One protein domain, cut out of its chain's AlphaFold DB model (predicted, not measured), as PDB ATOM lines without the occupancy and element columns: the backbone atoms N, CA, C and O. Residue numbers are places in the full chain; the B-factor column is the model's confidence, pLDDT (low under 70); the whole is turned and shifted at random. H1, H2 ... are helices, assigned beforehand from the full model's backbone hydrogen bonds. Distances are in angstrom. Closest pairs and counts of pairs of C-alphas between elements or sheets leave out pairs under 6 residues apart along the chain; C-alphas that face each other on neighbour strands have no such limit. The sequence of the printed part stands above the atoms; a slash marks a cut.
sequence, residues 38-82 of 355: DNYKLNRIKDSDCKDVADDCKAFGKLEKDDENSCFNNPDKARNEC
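AT A GLANCE: This is residues 38 to 82 of the 355 residues of the protein "Nematocyst expressed protein 3" of Nematostella vectensis (UniProt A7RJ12). With little regular structure, the printed part is a flat coil of loops: residues 38 to 56 sweep in a wide arc round one side, the short helix H1 sits on the rim, and the loop of residues 61 to 74 folds back to bring helix H2 inside the arc. The 45 printed residues have two named helices, H1 then H2, and no named strand; the class is all helix, with only 10 residues in named elements. The whole is compact, with a radius of gyration of the C-alphas of 10.7 A and spans of 28 by 26 by 12 A.

HOW THE PARTS SIT: Look from H1, residues 57 to 60, to H2, residues 75 to 80: they are only just apart, their closest C-alphas 8.2 A from each other. In H2 every O i to N i+4 pair is within hydrogen-bond range; H1 is too short for such a pair.

IN THESE COORDINATES: Find C-alpha 57 at (-0.554, 39.635, 26.258), where H1 begins its 4.8 A. H2 runs 8.5 A from C-alpha 75 to C-alpha 80 at (-1.558, 28.872, 26.823).

THE WHOLE: The C-alphas farthest apart, those of Ser 48 and Asp 66, are 30.5 A from each other. The printed part has no cut, and the 14-residue link from H1 to H2 is long. Residues 38 to 44 have pLDDT under 70.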
ATOM      1  N   ASP A  38     -17.809  29.376  23.815       54.50
ATOM      2  CA  ASP A  38     -18.867  28.532  23.239       54.50
ATOM      3  C   ASP A  38     -18.361  27.719  22.035       54.50
ATOM      4  O   ASP A  38     -18.579  26.509  21.955       54.50
ATOM      5  N   ASN A  39     -17.653  28.372  21.104       56.12
ATOM      6  CA  ASN A  39     -17.226  27.749  19.843       56.12
ATOM      7  C   ASN A  39     -16.116  26.702  20.033       56.12
ATOM      8  O   ASN A  39     -16.156  25.632  19.428       56.12
ATOM      9  N   TYR A  40     -15.120  26.987  20.875       55.50
ATOM     10  CA  TYR A  40     -13.902  26.171  20.957       55.50
ATOM     11  C   TYR A  40     -14.008  24.938  21.874       55.50
ATOM     12  O   TYR A  40     -13.012  24.237  22.052       55.50
ATOM     13  N   LYS A  41     -15.176  24.665  22.487       50.75
ATOM     14  CA  LYS A  41     -15.330  23.660  23.566       50.75
ATOM     15  C   LYS A  41     -14.204  23.779  24.605       50.75
ATOM     16  O   LYS A  41     -13.563  22.791  24.970       50.75
ATOM     17  N   LEU A  42     -13.914  25.009  25.033       54.56
ATOM     18  CA  LEU A  42     -12.767  25.317  25.884       54.56
ATOM     19  C   LEU A  42     -12.933  24.672  27.268       54.56
ATOM     20  O   LEU A  42     -13.500  25.265  28.184       54.56
ATOM     21  N   ASN A  43     -12.406  23.449  27.416       55.16
ATOM     22  CA  ASN A  43     -12.258  22.767  28.703       55.16
ATOM     23  C   ASN A  43     -11.648  23.760  29.696       55.16
ATOM     24  O   ASN A  43     -10.517  24.210  29.460       55.16
ATOM     25  N   ARG A  44     -12.421  24.098  30.747       66.94
ATOM     26  CA  ARG A  44     -12.131  25.162  31.724       66.94
ATOM     27  C   ARG A  44     -10.638  25.201  32.040       66.94
ATOM     28  O   ARG A  44     -10.094  24.224  32.557       66.94
ATOM     29  N   ILE A  45      -9.998  26.326  31.725       80.88
ATOM     30  CA  ILE A  45      -8.611  26.585  32.114       80.88
ATOM     31  C   ILE A  45      -8.557  26.468  33.638       80.88
ATOM     32  O   ILE A  45      -9.372  27.083  34.328       80.88
ATOM     33  N   LYS A  46      -7.657  25.632  34.166       84.12
ATOM     34  CA  LYS A  46      -7.566  25.429  35.614       84.12
ATOM     35  C   LYS A  46      -7.110  26.723  36.274       84.12
ATOM     36  O   LYS A  46      -6.284  27.454  35.732       84.12
ATOM     37  N   ASP A  47      -7.560  26.954  37.498       82.56
ATOM     38  CA  ASP A  47      -7.197  28.147  38.270       82.56
ATOM     39  C   ASP A  47      -5.679  28.317  38.497       82.56
ATOM     40  O   ASP A  47      -5.214  29.430  38.732       82.56
ATOM     41  N   SER A  48      -4.905  27.224  38.436       85.31
ATOM     42  CA  SER A  48      -3.432  27.204  38.478       85.31
ATOM     43  C   SER A  48      -2.771  27.774  37.218       85.31
ATOM     44  O   SER A  48      -1.656  28.304  37.264       85.31
ATOM     45  N   ASP A  49      -3.478  27.646  36.100       88.81
ATOM     46  CA  ASP A  49      -3.005  27.897  34.742       88.81
ATOM     47  C   ASP A  49      -3.539  29.257  34.245       88.81
ATOM     48  O   ASP A  49      -3.055  29.805  33.260       88.81
ATOM     49  N   CYS A  50      -4.489  29.848  34.981       91.50
ATOM     50  CA  CYS A  50      -5.068  31.164  34.736       91.50
ATOM     51  C   CYS A  50      -4.113  32.325  35.088       91.50
ATOM     52  O   CYS A  50      -4.257  33.028  36.098       91.50
ATOM     53  N   LYS A  51      -3.110  32.525  34.236       94.56
ATOM     54  CA  LYS A  51      -2.145  33.629  34.295       94.56
ATOM     55  C   LYS A  51      -1.663  33.955  32.885       94.56
ATOM     56  O   LYS A  51      -1.448  33.040  32.098       94.56
ATOM     57  N   ASP A  52      -1.443  35.231  32.604       94.81
ATOM     58  CA  ASP A  52      -0.672  35.610  31.422       94.81
ATOM     59  C   ASP A  52       0.815  35.288  31.673       94.81
ATOM     60  O   ASP A  52       1.322  35.474  32.786       94.81
ATOM     61  N   VAL A  53       1.484  34.753  30.654       95.75
ATOM     62  CA  VAL A  53       2.869  34.252  30.680       95.75
ATOM     63  C   VAL A  53       3.787  35.103  29.798       95.75
ATOM     64  O   VAL A  53       4.960  35.252  30.129       95.75
ATOM     65  N   ALA A  54       3.263  35.679  28.710       94.94
ATOM     66  CA  ALA A  54       4.007  36.560  27.811       94.94
ATOM     67  C   ALA A  54       3.731  38.049  28.100       94.94
ATOM     68  O   ALA A  54       2.599  38.450  28.382       94.94
ATOM     69  N   ASP A  55       4.759  38.894  27.993       95.38
ATOM     70  CA  ASP A  55       4.649  40.335  28.274       95.38
ATOM     71  C   ASP A  55       3.758  41.089  27.262       95.38
ATOM     72  O   ASP A  55       3.195  42.142  27.576       95.38
ATOM     73  N   ASP A  56       3.589  40.552  26.048       95.06
ATOM     74  CA  ASP A  56       2.774  41.146  24.981       95.06
ATOM     75  C   ASP A  56       1.268  40.854  25.112       95.06
ATOM     76  O   ASP A  56       0.465  41.460  24.395       95.06
ATOM     77  N   CYS A  57       0.849  40.014  26.068       95.31
ATOM     78  CA  CYS A  57      -0.554  39.635  26.258       95.31
ATOM     79  C   CYS A  57      -1.502  40.837  26.413       95.31
ATOM     80  O   CYS A  57      -2.623  40.818  25.906       95.31
ATOM     81  N   LYS A  58      -1.035  41.935  27.021       92.44
ATOM     82  CA  LYS A  58      -1.803  43.184  27.187       92.44
ATOM     83  C   LYS A  58      -2.071  43.935  25.869       92.44
ATOM     84  O   LYS A  58      -2.980  44.767  25.823       92.44
ATOM     85  N   ALA A  59      -1.278  43.684  24.828       92.69
ATOM     86  CA  ALA A  59      -1.527  44.157  23.467       92.69
ATOM     87  C   ALA A  59      -2.384  43.140  22.697       92.69
ATOM     88  O   ALA A  59      -3.421  43.509  22.154       92.69
ATOM     89  N   PHE A  60      -2.010  41.858  22.752       93.00
ATOM     90  CA  PHE A  60      -2.730  40.729  22.151       93.00
ATOM     91  C   PHE A  60      -4.227  40.697  22.535       93.00
ATOM     92  O   PHE A  60      -5.098  40.577  21.675       93.00
ATOM     93  N   GLY A  61      -4.540  40.930  23.817       87.38
ATOM     94  CA  GLY A  61      -5.898  41.030  24.370       87.38
ATOM     95  C   GLY A  61      -6.711  42.272  23.979       87.38
ATOM     96  O   GLY A  61      -7.822  42.448  24.479       87.38
ATOM     97  N   LYS A  62      -6.169  43.155  23.130       86.25
ATOM     98  CA  LYS A  62      -6.841  44.366  22.626       86.25
ATOM     99  C   LYS A  62      -7.056  44.391  21.114       86.25
ATOM    100  O   LYS A  62      -7.750  45.289  20.650       86.25
ATOM    101  N   LEU A  63      -6.429  43.479  20.375       83.25
ATOM    102  CA  LEU A  63      -6.514  43.439  18.917       83.25
ATOM    103  C   LEU A  63      -7.935  43.080  18.466       83.25
ATOM    104  O   LEU A  63      -8.658  42.359  19.164       83.25
ATOM    105  N   GLU A  64      -8.345  43.623  17.323       83.12
ATOM    106  CA  GLU A  64      -9.704  43.450  16.822       83.12
ATOM    107  C   GLU A  64      -9.884  42.059  16.205       83.12
ATOM    108  O   GLU A  64      -8.929  41.323  15.961       83.12
ATOM    109  N   LYS A  65     -11.134  41.652  15.972       79.69
ATOM    110  CA  LYS A  65     -11.430  40.292  15.498       79.69
ATOM    111  C   LYS A  65     -10.783  39.972  14.140       79.69
ATOM    112  O   LYS A  65     -10.515  38.804  13.862       79.69
ATOM    113  N   ASP A  66     -10.523  40.992  13.332       82.75
ATOM    114  CA  ASP A  66      -9.974  40.848  11.985       82.75
ATOM    115  C   ASP A  66      -8.426  40.894  11.964       82.75
ATOM    116  O   ASP A  66      -7.821  40.601  10.936       82.75
ATOM    117  N   ASP A  67      -7.767  41.171  13.102       86.38
ATOM    118  CA  ASP A  67      -6.312  41.024  13.252       86.38
ATOM    119  C   ASP A  67      -5.926  39.537  13.353       86.38
ATOM    120  O   ASP A  67      -6.364  38.826  14.266       86.38
ATOM    121  N   GLU A  68      -5.025  39.059  12.486       85.19
ATOM    122  CA  GLU A  68      -4.470  37.689  12.538       85.19
ATOM    123  C   GLU A  68      -3.820  37.363  13.898       85.19
ATOM    124  O   GLU A  68      -3.854  36.226  14.364       85.19
ATOM    125  N   ASN A  69      -3.276  38.386  14.565       87.00
ATOM    126  CA  ASN A  69      -2.629  38.286  15.871       87.00
ATOM    127  C   ASN A  69      -3.588  38.486  17.061       87.00
ATOM    128  O   ASN A  69      -3.121  38.705  18.173       87.00
ATOM    129  N   SER A  70      -4.909  38.447  16.870       90.62
ATOM    130  CA  SER A  70      -5.874  38.582  17.971       90.62
ATOM    131  C   SER A  70      -6.116  37.278  18.740       90.62
ATOM    132  O   SER A  70      -5.932  36.172  18.225       90.62
ATOM    133  N   CYS A  71      -6.668  37.403  19.953       91.44
ATOM    134  CA  CYS A  71      -7.185  36.269  20.731       91.44
ATOM    135  C   CYS A  71      -8.204  35.398  19.968       91.44
ATOM    136  O   CYS A  71      -8.399  34.243  20.338       91.44
ATOM    137  N   PHE A  72      -8.890  35.943  18.952       86.31
ATOM    138  CA  PHE A  72      -9.890  35.212  18.165       86.31
ATOM    139  C   PHE A  72      -9.248  34.247  17.162       86.31
ATOM    140  O   PHE A  72      -9.756  33.138  16.976       86.31
ATOM    141  N   ASN A  73      -8.148  34.682  16.542       88.25
ATOM    142  CA  ASN A  73      -7.512  34.009  15.410       88.25
ATOM    143  C   ASN A  73      -6.298  33.162  15.824       88.25
ATOM    144  O   ASN A  73      -5.946  32.222  15.116       88.25
ATOM    145  N   ASN A  74      -5.711  33.422  16.998       92.88
ATOM    146  CA  ASN A  74      -4.637  32.610  17.574       92.88
ATOM    147  C   ASN A  74      -5.053  32.015  18.945       92.88
ATOM    148  O   ASN A  74      -4.619  32.488  20.003       92.88
ATOM    149  N   PRO A  75      -5.935  30.992  18.952       89.38
ATOM    150  CA  PRO A  75      -6.538  30.449  20.171       89.38
ATOM    151  C   PRO A  75      -5.538  29.713  21.074       89.38
ATOM    152  O   PRO A  75      -5.724  29.692  22.290       89.38
ATOM    153  N   ASP A  76      -4.465  29.143  20.520       92.19
ATOM    154  CA  ASP A  76      -3.429  28.473  21.310       92.19
ATOM    155  C   ASP A  76      -2.593  29.476  22.110       92.19
ATOM    156  O   ASP A  76      -2.406  29.275  23.312       92.19
ATOM    157  N   LYS A  77      -2.183  30.606  21.512       93.75
ATOM    158  CA  LYS A  77      -1.570  31.702  22.278       93.75
ATOM    159  C   LYS A  77      -2.558  32.276  23.300       93.75
ATOM    160  O   LYS A  77      -2.207  32.454  24.468       93.75
ATOM    161  N   ALA A  78      -3.817  32.482  22.905       92.62
ATOM    162  CA  ALA A  78      -4.866  32.963  23.804       92.62
ATOM    163  C   ALA A  78      -5.074  32.061  25.029       92.62
ATOM    164  O   ALA A  78      -5.310  32.570  26.120       92.62
ATOM    165  N   ARG A  79      -4.969  30.737  24.873       92.25
ATOM    166  CA  ARG A  79      -5.174  29.768  25.955       92.25
ATOM    167  C   ARG A  79      -3.932  29.527  26.810       92.25
ATOM    168  O   ARG A  79      -4.060  29.417  28.027       92.25
ATOM    169  N   ASN A  80      -2.768  29.386  26.178       93.88
ATOM    170  CA  ASN A  80      -1.558  28.872  26.823       93.88
ATOM    171  C   ASN A  80      -0.620  29.991  27.309       93.88
ATOM    172  O   ASN A  80       0.117  29.785  28.271       93.88
ATOM    173  N   GLU A  81      -0.658  31.169  26.674       96.25
ATOM    174  CA  GLU A  81       0.182  32.321  27.032       96.25
ATOM    175  C   GLU A  81      -0.624  33.500  27.589       96.25
ATOM    176  O   GLU A  81      -0.137  34.156  28.502       96.25
ATOM    177  N   CYS A  82      -1.827  33.781  27.068       95.88
ATOM    178  CA  CYS A  82      -2.585  35.009  27.372       95.88
ATOM    179  C   CYS A  82      -4.033  34.824  27.904       95.88
ATOM    180  O   CYS A  82      -4.914  35.618  27.539       95.88
TER     181      CYS A  82